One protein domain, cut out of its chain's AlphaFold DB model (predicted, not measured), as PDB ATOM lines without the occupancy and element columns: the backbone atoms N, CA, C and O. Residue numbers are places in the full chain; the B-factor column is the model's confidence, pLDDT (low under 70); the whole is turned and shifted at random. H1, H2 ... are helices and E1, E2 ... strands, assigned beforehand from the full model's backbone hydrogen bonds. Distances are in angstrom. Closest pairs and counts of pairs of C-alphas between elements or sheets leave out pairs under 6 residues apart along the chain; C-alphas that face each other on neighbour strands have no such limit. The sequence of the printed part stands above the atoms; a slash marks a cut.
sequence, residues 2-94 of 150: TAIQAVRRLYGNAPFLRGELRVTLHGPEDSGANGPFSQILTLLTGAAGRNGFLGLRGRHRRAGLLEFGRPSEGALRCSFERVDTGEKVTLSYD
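This is residues 2 to 94 of the 150 residues of an uncharacterized protein of Thioalkalivibrio nitratireducens (strain DSM 14787 / UNIQEM 213 / ALEN2) (UniProt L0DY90). A twisted four-stranded sheet forms a wall with two helices over one of its faces, H1 over E3 and E4 and H2 over E1, while the other face has no named helix on it. From the end of H2 a long loop, residues 46 to 65, swings out as far as Arg 57 and comes back to enter E2 at one edge of the sheet. The printed part has 93 residues, with two named helices and four named strands in the order H1, E1, H2, E2, E3, E4; the sheet's order is E2, E1, E3, E4, mixed. The class is mixed, helices and strands, with 43 residues, under half, in named elements. The whole is compact, with a radius of gyration of the C-alphas of 12.7 A and spans of 39 by 30 by 19 A.

H1, residues 2 to 11, begins at C-alpha 2 (93.129, 45.702, 110.179) and is 14.0 A long. E1 is residues 21 to 25, 12.7 A. H2, residues 34 to 45, is the longest helix, 15.6 A, with C-alpha 34 at (104.141, 50.759, 114.150). E2 is residues 66 to 68, 7.2 A. E3, residues 76 to 82, is the longest strand, 20.3 A. E4, residues 88 to 93, spans 16.5 A and ends at C-alpha 93 (98.886, 42.333, 108.056).

E1 and E3 are antiparallel inner strands, with N 22 and O 81 2.8 A apart, within hydrogen-bond range. Edge strand E2 is parallel to E1, with N 67 and O 23 at 3.0 A. E3 and the other edge strand, E4, form an antiparallel hairpin, with N 78 and O 91 at 2.8 A. E1, H2 and E2 make a strand-helix-strand unit, two parallel neighbour strands with a helix between, and its crossover is right-handed. H2 is on the sheet at a height of 9.2 A, over E1 and along the strands, at 9 degrees to E1 on the local plane; its closest C-alphas to E1 are those of Thr 45 and Leu 21, 6.5 A. H1 is on the same face at a height of 8.3 A, over E3 and E4; it only just runs along the strands, at 27 degrees to E3 on the local plane. The sheet with H1 and H2 on one face makes two layers. H1 and H2 only just touch, with 3 pairs of C-alphas within 8 A, the closest those of Ala 3 and Leu 41 at 6.7 A; H2 does so with residues 41 to 45 alone. In H1 every O i to N i+4 pair is within hydrogen-bond range, in H2 7 of 8.

The two C-alphas farthest apart, those of Arg 57 and Gly 74, are 41.3 A apart. The printed part has no cut. The link from H2 to E2 is long, 20 residues, and the link from E3 to E4 is tight. Mean pLDDT of the printed part is 93.6, and no printed residue is under 70.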
ATOM      1  N   THR A   2      93.033  46.489 108.928       92.81
ATOM      2  CA  THR A   2      93.129  45.702 110.179       92.81
ATOM      3  C   THR A   2      92.083  46.067 111.240       92.81
ATOM      4  O   THR A   2      91.410  45.178 111.744       92.81
ATOM      5  N   ALA A   3      91.855  47.359 111.516       93.88
ATOM      6  CA  ALA A   3      90.821  47.793 112.467       93.88
ATOM      7  C   ALA A   3      89.399  47.371 112.047       93.88
ATOM      8  O   ALA A   3      88.634  46.878 112.867       93.88
ATOM      9  N   ILE A   4      89.059  47.515 110.761       92.81
ATOM     10  CA  ILE A   4      87.754  47.102 110.219       92.81
ATOM     11  C   ILE A   4      87.579  45.587 110.375       92.81
ATOM     12  O   ILE A   4      86.530  45.118 110.807       92.81
ATOM     13  N   GLN A   5      88.620  44.822 110.043       94.06
ATOM     14  CA  GLN A   5      88.634  43.366 110.155       94.06
ATOM     15  C   GLN A   5      88.532  42.895 111.617       94.06
ATOM     16  O   GLN A   5      87.859  41.898 111.879       94.06
ATOM     17  N   ALA A   6      89.134  43.618 112.564       95.44
ATOM     18  CA  ALA A   6      89.003  43.346 113.992       95.44
ATOM     19  C   ALA A   6      87.584  43.629 114.499       95.44
ATOM     20  O   ALA A   6      86.977  42.761 115.116       95.44
ATOM     21  N   VAL A   7      87.026  44.800 114.170       94.69
ATOM     22  CA  VAL A   7      85.655  45.173 114.551       94.69
ATOM     23  C   VAL A   7      84.644  44.158 114.022       94.69
ATOM     24  O   VAL A   7      83.825  43.668 114.788       94.69
ATOM     25  N   ARG A   8      84.737  43.771 112.743       93.50
ATOM     26  CA  ARG A   8      83.843  42.758 112.155       93.50
ATOM     27  C   ARG A   8      83.900  41.417 112.886       93.50
ATOM     28  O   ARG A   8      82.876  40.757 112.999       93.50
ATOM     29  N   ARG A   9      85.076  41.010 113.375       94.44
ATOM     30  CA  ARG A   9      85.244  39.748 114.114       94.44
ATOM     31  C   ARG A   9      84.716  39.838 115.547       94.44
ATOM     32  O   ARG A   9      84.071  38.901 115.982       94.44
ATOM     33  N   LEU A  10      84.955  40.955 116.238       95.81
ATOM     34  CA  LEU A  10      84.606  41.143 117.656       95.81
ATOM     35  C   LEU A  10      83.161  41.613 117.901       95.81
ATOM     36  O   LEU A  10      82.614  41.415 118.983       95.81
ATOM     37  N   TYR A  11      82.556  42.295 116.928       95.06
ATOM     38  CA  TYR A  11      81.215  42.878 117.056       95.06
ATOM     39  C   TYR A  11      80.218  42.293 116.049       95.06
ATOM     40  O   TYR A  11      79.012  42.498 116.193       95.06
ATOM     41  N   GLY A  12      80.676  41.569 115.023       93.19
ATOM     42  CA  GLY A  12      79.810  41.128 113.930       93.19
ATOM     43  C   GLY A  12      79.138  42.325 113.254       93.19
ATOM     44  O   GLY A  12      79.812  43.193 112.699       93.19
ATOM     45  N   ASN A  13      77.805  42.371 113.334       90.31
ATOM     46  CA  ASN A  13      76.980  43.474 112.828       90.31
ATOM     47  C   ASN A  13      76.635  44.527 113.896       90.31
ATOM     48  O   ASN A  13      75.963  45.510 113.584       90.31
ATOM     49  N   ALA A  14      77.042  44.326 115.151       90.62
ATOM     50  CA  ALA A  14      76.795  45.298 116.206       90.62
ATOM     51  C   ALA A  14      77.655  46.559 115.996       90.62
ATOM     52  O   ALA A  14      78.785  46.468 115.502       90.62
ATOM     53  N   PRO A  15      77.152  47.748 116.374       88.62
ATOM     54  CA  PRO A  15      77.969  48.952 116.361       88.62
ATOM     55  C   PRO A  15      79.101  48.829 117.387       88.62
ATOM     56  O   PRO A  15      78.888  48.339 118.494       88.62
ATOM     57  N   PHE A  16      80.289  49.324 117.037       91.12
ATOM     58  CA  PHE A  16      81.382  49.506 117.994       91.12
ATOM     59  C   PHE A  16      81.420  50.966 118.455       91.12
ATOM     60  O   PHE A  16      81.212  51.876 117.643       91.12
ATOM     61  N   LEU A  17      81.728  51.212 119.731       92.25
ATOM     62  CA  LEU A  17      81.976  52.565 120.223       92.25
ATOM     63  C   LEU A  17      83.473  52.827 120.368       92.25
ATOM     64  O   LEU A  17      84.275  51.978 120.761       92.25
ATOM     65  N   ARG A  18      83.868  54.064 120.062       94.12
ATOM     66  CA  ARG A  18      85.253  54.492 120.250       94.12
ATOM     67  C   ARG A  18      85.608  54.479 121.737       94.12
ATOM     68  O   ARG A  18      84.935  55.121 122.539       94.12
ATOM     69  N   GLY A  19      86.715  53.827 122.075       95.38
ATOM     70  CA  GLY A  19      87.175  53.628 123.450       95.38
ATOM     71  C   GLY A  19      86.742  52.307 124.087       95.38
ATOM     72  O   GLY A  19      87.051  52.092 125.251       95.38
ATOM     73  N   GLU A  20      86.073  51.417 123.350       95.69
ATOM     74  CA  GLU A  20      85.717  50.073 123.841       95.69
ATOM     75  C   GLU A  20      86.692  48.976 123.400       95.69
ATOM     76  O   GLU A  20      86.526  47.813 123.761       95.69
ATOM     77  N   LEU A  21      87.733  49.350 122.655       97.00
ATOM     78  CA  LEU A  21      88.805  48.452 122.250       97.00
ATOM     79  C   LEU A  21      90.122  48.855 122.898       97.00
ATOM     80  O   LEU A  21      90.559  50.000 122.772       97.00
ATOM     81  N   ARG A  22      90.781  47.881 123.522       98.00
ATOM     82  CA  ARG A  22      92.220  47.896 123.768       98.00
ATOM     83  C   ARG A  22      92.935  47.385 122.521       98.00
ATOM     84  O   ARG A  22      92.480  46.450 121.867       98.00
ATOM     85  N   VAL A  23      94.040  48.031 122.181       98.00
ATOM     86  CA  VAL A  23      94.843  47.771 120.993       98.00
ATOM     87  C   VAL A  23      96.292  47.587 121.423       98.00
ATOM     88  O   VAL A  23      96.882  48.482 122.022       98.00
ATOM     89  N   THR A  24      96.879  46.453 121.060       97.06
ATOM     90  CA  THR A  24      98.300  46.172 121.286       97.06
ATOM     91  C   THR A  24      98.972  45.992 119.933       97.06
ATOM     92  O   THR A  24      98.709  45.008 119.238       97.06
ATOM     93  N   LEU A  25      99.839  46.929 119.549       95.62
ATOM     94  CA  LEU A  25     100.737  46.751 118.404       95.62
ATOM     95  C   LEU A  25     101.946  45.945 118.862       95.62
ATOM     96  O   LEU A  25     102.582  46.292 119.852       95.62
ATOM     97  N   HIS A  26     102.257  44.854 118.174       94.19
ATOM     98  CA  HIS A  26     103.401  44.023 118.535       94.19
ATOM     99  C   HIS A  26     104.680  44.672 117.990       94.19
ATOM    100  O   HIS A  26     104.735  45.113 116.843       94.19
ATOM    101  N   GLY A  27     105.701  44.753 118.837       92.62
ATOM    102  CA  GLY A  27     106.932  45.501 118.602       92.62
ATOM    103  C   GLY A  27     106.915  46.934 119.135       92.62
ATOM    104  O   GLY A  27     105.851  47.476 119.441       92.62
ATOM    105  N   PRO A  28     108.104  47.550 119.260       92.62
ATOM    106  CA  PRO A  28     108.233  48.901 119.784       92.62
ATOM    107  C   PRO A  28     107.630  49.934 118.823       92.62
ATOM    108  O   PRO A  28     107.368  49.649 117.650       92.62
ATOM    109  N   GLU A  29     107.382  51.138 119.336       93.44
ATOM    110  CA  GLU A  29     106.743  52.237 118.599       93.44
ATOM    111  C   GLU A  29     107.523  52.650 117.341       93.44
ATOM    112  O   GLU A  29     106.929  52.939 116.303       93.44
ATOM    113  N   ASP A  30     108.851  52.621 117.417       91.69
ATOM    114  CA  ASP A  30     109.783  52.981 116.347       91.69
ATOM    115  C   ASP A  30     110.106  51.821 115.388       91.69
ATOM    116  O   ASP A  30     110.839  52.003 114.413       91.69
ATOM    117  N   SER A  31     109.533  50.633 115.606       89.31
ATOM    118  CA  SER A  31     109.739  49.489 114.719       89.31
ATOM    119  C   SER A  31     108.863  49.578 113.473       89.31
ATOM    120  O   SER A  31     107.633  49.461 113.529       89.31
ATOM    121  N   GLY A  32     109.515  49.697 112.317       87.00
ATOM    122  CA  GLY A  32     108.859  49.658 111.015       87.00
ATOM    123  C   GLY A  32     107.765  50.717 110.899       87.00
ATOM    124  O   GLY A  32     108.025  51.911 111.002       87.00
ATOM    125  N   ALA A  33     106.528  50.278 110.665       89.88
ATOM    126  CA  ALA A  33     105.378  51.165 110.500       89.88
ATOM    127  C   ALA A  33     104.507  51.298 111.766       89.88
ATOM    128  O   ALA A  33     103.416  51.867 111.676       89.88
ATOM    129  N   ASN A  34     104.951  50.795 112.927       93.38
ATOM    130  CA  ASN A  34     104.141  50.759 114.150       93.38
ATOM    131  C   ASN A  34     103.668  52.148 114.590       93.38
ATOM    132  O   ASN A  34     102.471  52.335 114.805       93.38
ATOM    133  N   GLY A  35     104.566  53.133 114.660       94.56
ATOM    134  CA  GLY A  35     104.231  54.510 115.024       94.56
ATOM    135  C   GLY A  35     103.108  55.095 114.154       94.56
ATOM    136  O   GLY A  35     102.038  55.405 114.682       94.56
ATOM    137  N   PRO A  36     103.274  55.187 112.820       94.25
ATOM    138  CA  PRO A  36     102.215  55.650 111.922       94.25
ATOM    139  C   PRO A  36     100.917  54.829 112.007       94.25
ATOM    140  O   PRO A  36      99.827  55.405 112.021       94.25
ATOM    141  N   PHE A  37     101.001  53.497 112.115       94.62
ATOM    142  CA  PHE A  37      99.817  52.643 112.275       94.62
ATOM    143  C   PHE A  37      99.044  52.977 113.548       94.62
ATOM    144  O   PHE A  37      97.815  53.066 113.521       94.62
ATOM    145  N   SER A  38      99.754  53.203 114.649       95.94
ATOM    146  CA  SER A  38      99.160  53.507 115.946       95.94
ATOM    147  C   SER A  38      98.290  54.768 115.914       95.94
ATOM    148  O   SER A  38      97.224  54.799 116.532       95.94
ATOM    149  N   GLN A  39      98.668  55.773 115.118       96.56
ATOM    150  CA  GLN A  39      97.903  57.013 114.962       96.56
ATOM    151  C   GLN A  39      96.564  56.758 114.263       96.56
ATOM    152  O   GLN A  39      95.522  57.249 114.700       96.56
ATOM    153  N   ILE A  40      96.573  55.935 113.212       95.94
ATOM    154  CA  ILE A  40      95.354  55.557 112.487       95.94
ATOM    155  C   ILE A  40      94.451  54.682 113.358       95.94
ATOM    156  O   ILE A  40      93.239  54.895 113.393       95.94
ATOM    157  N   LEU A  41      95.022  53.732 114.102       96.81
ATOM    158  CA  LEU A  41      94.256  52.922 115.049       96.81
ATOM    159  C   LEU A  41      93.621  53.805 116.129       96.81
ATOM    160  O   LEU A  41      92.419  53.700 116.352       96.81
ATOM    161  N   THR A  42      94.369  54.755 116.692       97.38
ATOM    162  CA  THR A  42      93.851  55.741 117.654       97.38
ATOM    163  C   THR A  42      92.690  56.551 117.080       97.38
ATOM    164  O   THR A  42      91.660  56.734 117.739       97.38
ATOM    165  N   LEU A  43      92.821  57.033 115.841       96.06
ATOM    166  CA  LEU A  43      91.762  57.782 115.169       96.06
ATOM    167  C   LEU A  43      90.480  56.942 115.073       96.06
ATOM    168  O   LEU A  43      89.425  57.383 115.539       96.06
ATOM    169  N   LEU A  44      90.589  55.726 114.536       95.38
ATOM    170  CA  LEU A  44      89.451  54.858 114.233       95.38
ATOM    171  C   LEU A  44      88.797  54.269 115.487       95.38
ATOM    172  O   LEU A  44      87.580  54.338 115.633       95.38
ATOM    173  N   THR A  45      89.584  53.709 116.404       96.50
ATOM    174  CA  THR A  45      89.063  52.964 117.562       96.50
ATOM    175  C   THR A  45      88.936  53.829 118.808       96.50
ATOM    176  O   THR A  45      88.236  53.461 119.744       96.50
ATOM    177  N   GLY A  46      89.601  54.986 118.851       96.81
ATOM    178  CA  GLY A  46      89.725  55.789 120.065       96.81
ATOM    179  C   GLY A  46      90.697  55.214 121.095       96.81
ATOM    180  O   GLY A  46      90.850  55.833 122.143       96.81
ATOM    181  N   ALA A  47      91.347  54.079 120.824       97.81
ATOM    182  CA  ALA A  47      92.357  53.513 121.705       97.81
ATOM    183  C   ALA A  47      93.610  54.391 121.675       97.81
ATOM    184  O   ALA A  47      94.272  54.469 120.646       97.81
ATOM    185  N   ALA A  48      93.919  55.076 122.772       98.06
ATOM    186  CA  ALA A  48      95.053  55.989 122.847       98.06
ATOM    187  C   ALA A  48      96.030  55.565 123.945       98.06
ATOM    188  O   ALA A  48      95.663  54.879 124.904       98.06
ATOM    189  N   GLY A  49      97.281  56.011 123.815       96.75
ATOM    190  CA  GLY A  49      98.288  55.863 124.860       96.75
ATOM    191  C   GLY A  49      97.966  56.742 126.073       96.75
ATOM    192  O   GLY A  49      96.817  57.101 126.345       96.75
ATOM    193  N   ARG A  50      98.989  57.149 126.828       96.00
ATOM    194  CA  ARG A  50      98.800  58.004 128.022       96.00
ATOM    195  C   ARG A  50      98.228  59.393 127.706       96.00
ATOM    196  O   ARG A  50      97.689  60.038 128.596       96.00
ATOM    197  N   ASN A  51      98.312  59.826 126.451       94.88
ATOM    198  CA  ASN A  51      97.794  61.098 125.941       94.88
ATOM    199  C   ASN A  51      96.297  61.067 125.570       94.88
ATOM    200  O   ASN A  51      95.782  62.038 125.019       94.88
ATOM    201  N   GLY A  52      95.600  59.955 125.815       96.38
ATOM    202  CA  GLY A  52      94.182  59.827 125.498       96.38
ATOM    203  C   GLY A  52      93.255  60.650 126.393       96.38
ATOM    204  O   GLY A  52      93.635  61.187 127.430       96.38
ATOM    205  N   PHE A  53      91.973  60.672 126.027       97.19
ATOM    206  CA  PHE A  53      90.932  61.255 126.870       97.19
ATOM    207  C   PHE A  53      90.795  60.469 128.185       97.19
ATOM    208  O   PHE A  53      90.608  59.249 128.165       97.19
ATOM    209  N   LEU A  54      90.851  61.157 129.327       96.75
ATOM    210  CA  LEU A  54      90.761  60.528 130.653       96.75
ATOM    211  C   LEU A  54      89.344  60.045 131.006       96.75
ATOM    212  O   LEU A  54      89.182  59.250 131.931       96.75
ATOM    213  N   GLY A  55      88.338  60.470 130.240       95.19
ATOM    214  CA  GLY A  55      86.940  60.145 130.486       95.19
ATOM    215  C   GLY A  55      86.208  61.219 131.292       95.19
ATOM    216  O   GLY A  55      86.779  62.230 131.694       95.19
ATOM    217  N   LEU A  56      84.919  60.983 131.535       96.44
ATOM    218  CA  LEU A  56      84.051  61.823 132.365       96.44
ATOM    219  C   LEU A  56      83.447  60.963 133.468       96.44
ATOM    220  O   LEU A  56      82.773  59.978 133.174       96.44
ATOM    221  N   ARG A  57      83.693  61.324 134.736       94.69
ATOM    222  CA  ARG A  57      83.197  60.585 135.916       94.69
ATOM    223  C   ARG A  57      83.451  59.068 135.822       94.69
ATOM    224  O   ARG A  57      82.565  58.262 136.083       94.69
ATOM    225  N   GLY A  58      84.655  58.689 135.387       87.94
ATOM    226  CA  GLY A  58      85.069  57.287 135.239       87.94
ATOM    227  C   GLY A  58      84.551  56.571 133.985       87.94
ATOM    228  O   GLY A  58      84.810  55.383 133.830       87.94
ATOM    229  N   ARG A  59      83.848  57.259 133.077       91.94
ATOM    230  CA  ARG A  59      83.290  56.685 131.838       91.94
ATOM    231  C   ARG A  59      83.996  57.208 130.589       91.94
ATOM    232  O   ARG A  59      84.566  58.297 130.608       91.94
ATOM    233  N   HIS A  60      83.913  56.461 129.487       93.69
ATOM    234  CA  HIS A  60      84.431  56.850 128.161       93.69
ATOM    235  C   HIS A  60      85.942  57.144 128.119       93.69
ATOM    236  O   HIS A  60      86.407  57.923 127.277       93.69
ATOM    237  N   ARG A  61      86.712  56.556 129.042       95.81
ATOM    238  CA  ARG A  61      88.172  56.679 129.062       95.81
ATOM    239  C   ARG A  61      88.752  56.072 127.789       95.81
ATOM    240  O   ARG A  61      88.377  54.982 127.385       95.81
ATOM    241  N   ARG A  62      89.695  56.789 127.186       97.38
ATOM    242  CA  ARG A  62      90.448  56.380 125.993       97.38
ATOM    243  C   ARG A  62      91.954  56.298 126.237       97.38
ATOM    244  O   ARG A  62      92.662  55.666 125.463       97.38
ATOM    245  N   ALA A  63      92.437  56.927 127.312       97.44
ATOM    246  CA  ALA A  63      93.833  56.865 127.727       97.44
ATOM    247  C   ALA A  63      94.221  55.493 128.288       97.44
ATOM    248  O   ALA A  63      93.565  54.996 129.210       97.44
ATOM    249  N   GLY A  64      95.344  54.956 127.813       97.31
ATOM    250  CA  GLY A  64      95.883  53.659 128.233       97.31
ATOM    251  C   GLY A  64      95.201  52.462 127.566       97.31
ATOM    252  O   GLY A  64      95.227  51.366 128.115       97.31
ATOM    253  N   LEU A  65      94.556  52.678 126.419       98.06
ATOM    254  CA  LEU A  65      93.960  51.619 125.605       98.06
ATOM    255  C   LEU A  65      94.842  51.217 124.421       98.06
ATOM    256  O   LEU A  65      94.559  50.207 123.795       98.06
ATOM    257  N   LEU A  66      95.880  51.988 124.101       98.31
ATOM    258  CA  LEU A  66      96.884  51.631 123.104       98.31
ATOM    259  C   LEU A  66      98.228  51.401 123.789       98.31
ATOM    260  O   LEU A  66      98.695  52.255 124.548       98.31
ATOM    261  N   GLU A  67      98.856  50.282 123.463       97.31
ATOM    262  CA  GLU A  67     100.186  49.917 123.938       97.31
ATOM    263  C   GLU A  67     101.021  49.251 122.838       97.31
ATOM    264  O   GLU A  67     100.501  48.741 121.839       97.31
ATOM    265  N   PHE A  68     102.334  49.264 123.052       95.69
ATOM    266  CA  PHE A  68     103.323  48.601 122.211       95.69
ATOM    267  C   PHE A  68     103.883  47.392 122.963       95.69
ATOM    268  O   PHE A  68     104.267  47.496 124.130       95.69
ATOM    269  N   GLY A  69     103.881  46.239 122.306       89.75
ATOM    270  CA  GLY A  69     104.307  44.963 122.862       89.75
ATOM    271  C   GLY A  69     105.785  44.661 122.627       89.75
ATOM    272  O   GLY A  69     106.568  45.489 122.162       89.75
ATOM    273  N   ARG A  70     106.174  43.417 122.918       84.19
ATOM    274  CA  ARG A  70     107.521  42.916 122.609       84.19
ATOM    275  C   ARG A  70     107.743  42.844 121.093       84.19
ATOM    276  O   ARG A  70     106.764  42.639 120.374       84.19
ATOM    277  N   PRO A  71     108.997  42.973 120.615       75.94
ATOM    278  CA  PRO A  71     109.344  42.747 119.216       75.94
ATOM    279  C   PRO A  71     108.717  41.458 118.691       75.94
ATOM    280  O   PRO A  71     108.886  40.395 119.288       75.94
ATOM    281  N   SER A  72     107.986  41.563 117.585       71.31
ATOM    282  CA  SER A  72     107.550  40.411 116.806       71.31
ATOM    283  C   SER A  72     108.322  40.398 115.498       71.31
ATOM    284  O   SER A  72     108.326  41.399 114.782       71.31
ATOM    285  N   GLU A  73     108.946  39.273 115.175       70.75
ATOM    286  CA  GLU A  73     109.521  39.073 113.849       70.75
ATOM    287  C   GLU A  73     108.408  38.913 112.801       70.75
ATOM    288  O   GLU A  73     107.371  38.293 113.059       70.75
ATOM    289  N   GLY A  74     108.634  39.459 111.605       75.88
ATOM    290  CA  GLY A  74     107.749  39.294 110.453       75.88
ATOM    291  C   GLY A  74     106.693  40.391 110.281       75.88
ATOM    292  O   GLY A  74     106.948  41.572 110.506       75.88
ATOM    293  N   ALA A  75     105.521  39.990 109.785       80.50
ATOM    294  CA  ALA A  75     104.429  40.882 109.403       80.50
ATOM    295  C   ALA A  75     103.890  41.708 110.585       80.50
ATOM    296  O   ALA A  75     103.841  41.227 111.721       80.50
ATOM    297  N   LEU A  76     103.402  42.923 110.302       88.62
ATOM    298  CA  LEU A  76     102.803  43.798 111.314       88.62
ATOM    299  C   LEU A  76     101.666  43.060 112.019       88.62
ATOM    300  O   LEU A  76     100.734  42.586 111.368       88.62
ATOM    301  N   ARG A  77     101.728  42.976 113.348       93.50
ATOM    302  CA  ARG A  77     100.748  42.258 114.164       93.50
ATOM    303  C   ARG A  77     100.104  43.191 115.176       93.50
ATOM    304  O   ARG A  77     100.772  43.986 115.830       93.50
ATOM    305  N   CYS A  78      98.790  43.079 115.306       94.88
ATOM    306  CA  CYS A  78      97.995  43.891 116.206       94.88
ATOM    307  C   CYS A  78      96.937  43.028 116.892       94.88
ATOM    308  O   CYS A  78      96.173  42.329 116.224       94.88
ATOM    309  N   SER A  79      96.869  43.100 118.216       96.25
ATOM    310  CA  SER A  79      95.777  42.518 118.990       96.25
ATOM    311  C   SER A  79      94.729  43.578 119.296       96.25
ATOM    312  O   SER A  79      95.064  44.726 119.580       96.25
ATOM    313  N   PHE A  80      93.465  43.180 119.230       97.50
ATOM    314  CA  PHE A  80      92.306  43.988 119.582       97.50
ATOM    315  C   PHE A  80      91.513  43.222 120.626       97.50
ATOM    316  O   PHE A  80      91.196  42.056 120.404       97.50
ATOM    317  N   GLU A  81      91.206  43.867 121.740       97.62
ATOM    318  CA  GLU A  81      90.502  43.267 122.867       97.62
ATOM    319  C   GLU A  81      89.349  44.170 123.287       97.62
ATOM    320  O   GLU A  81      89.520  45.377 123.479       97.62
ATOM    321  N   ARG A  82      88.168  43.582 123.427       97.25
ATOM    322  CA  ARG A  82      86.984  44.245 123.954       97.25
ATOM    323  C   ARG A  82      87.159  44.535 125.438       97.25
ATOM    324  O   ARG A  82      87.414  43.631 126.226       97.25
ATOM    325  N   VAL A  83      86.988  45.794 125.831       95.50
ATOM    326  CA  VAL A  83      87.145  46.215 127.235       95.50
ATOM    327  C   VAL A  83      86.028  45.661 128.129       95.50
ATOM    328  O   VAL A  83      86.250  45.452 129.318       95.50
ATOM    329  N   ASP A  84      84.839  45.433 127.573       94.00
ATOM    330  CA  ASP A  84      83.653  44.967 128.296       94.00
ATOM    331  C   ASP A  84      83.609  43.442 128.478       94.00
ATOM    332  O   ASP A  84      83.219  42.970 129.544       94.00
ATOM    333  N   THR A  85      84.013  42.677 127.461       95.38
ATOM    334  CA  THR A  85      83.933  41.205 127.475       95.38
ATOM    335  C   THR A  85      85.282  40.505 127.615       95.38
ATOM    336  O   THR A  85      85.313  39.324 127.951       95.38
ATOM    337  N   GLY A  86      86.392  41.190 127.330       96.06
ATOM    338  CA  GLY A  86      87.717  40.575 127.217       96.06
ATOM    339  C   GLY A  86      87.913  39.736 125.949       96.06
ATOM    340  O   GLY A  86      88.975  39.143 125.767       96.06
ATOM    341  N   GLU A  87      86.919  39.670 125.057       96.88
ATOM    342  CA  GLU A  87      87.052  38.963 123.782       96.88
ATOM    343  C   GLU A  87      88.153  39.608 122.937       96.88
ATOM    344  O   GLU A  87      88.198  40.832 122.777       96.88
ATOM    345  N   LYS A  88      89.046  38.784 122.387       96.62
ATOM    346  CA  LYS A  88      90.273  39.240 121.741       96.62
ATOM    347  C   LYS A  88      90.472  38.582 120.385       96.62
ATOM    348  O   LYS A  88      90.251  37.388 120.212       96.62
ATOM    349  N   VAL A  89      90.989  39.359 119.439       96.50
ATOM    350  CA  VAL A  89      91.510  38.862 118.167       96.50
ATOM    351  C   VAL A  89      92.901  39.426 117.912       96.50
ATOM    352  O   VAL A  89      93.135  40.627 118.048       96.50
ATOM    353  N   THR A  90      93.832  38.567 117.506       95.56
ATOM    354  CA  THR A  90      95.150  38.978 117.017       95.56
ATOM    355  C   THR A  90      95.172  38.857 115.502       95.56
ATOM    356  O   THR A  90      94.905  37.791 114.953       95.56
ATOM    357  N   LEU A  91      95.478  39.958 114.821       95.25
ATOM    358  CA  LEU A  91      95.548  40.031 113.368       95.25
ATOM    359  C   LEU A  91      96.968  40.367 112.927       95.25
ATOM    360  O   LEU A  91      97.608  41.246 113.503       95.25
ATOM    361  N   SER A  92      97.425  39.717 111.867       93.75
ATOM    362  CA  SER A  92      98.635  40.091 111.145       93.75
ATOM    363  C   SER A  92      98.271  40.654 109.774       93.75
ATOM    364  O   SER A  92      97.311  40.211 109.144       93.75
ATOM    365  N   TYR A  93      99.016  41.672 109.348       93.44
ATOM    366  CA  TYR A  93      98.886  42.333 108.056       93.44
ATOM    367  C   TYR A  93     100.138  42.085 107.219       93.44
ATOM    368  O   TYR A  93     101.226  42.526 107.591       93.44
ATOM    369  N   ASP A  94      99.960  41.423 106.079       92.19
ATOM    370  CA  ASP A  94     101.014  41.176 105.103       92.19
ATOM    371  C   ASP A  94     100.552  41.589 103.694       92.19
ATOM    372  O   ASP A  94      99.709  40.921 103.087       92.19
TER     373      ASP A  94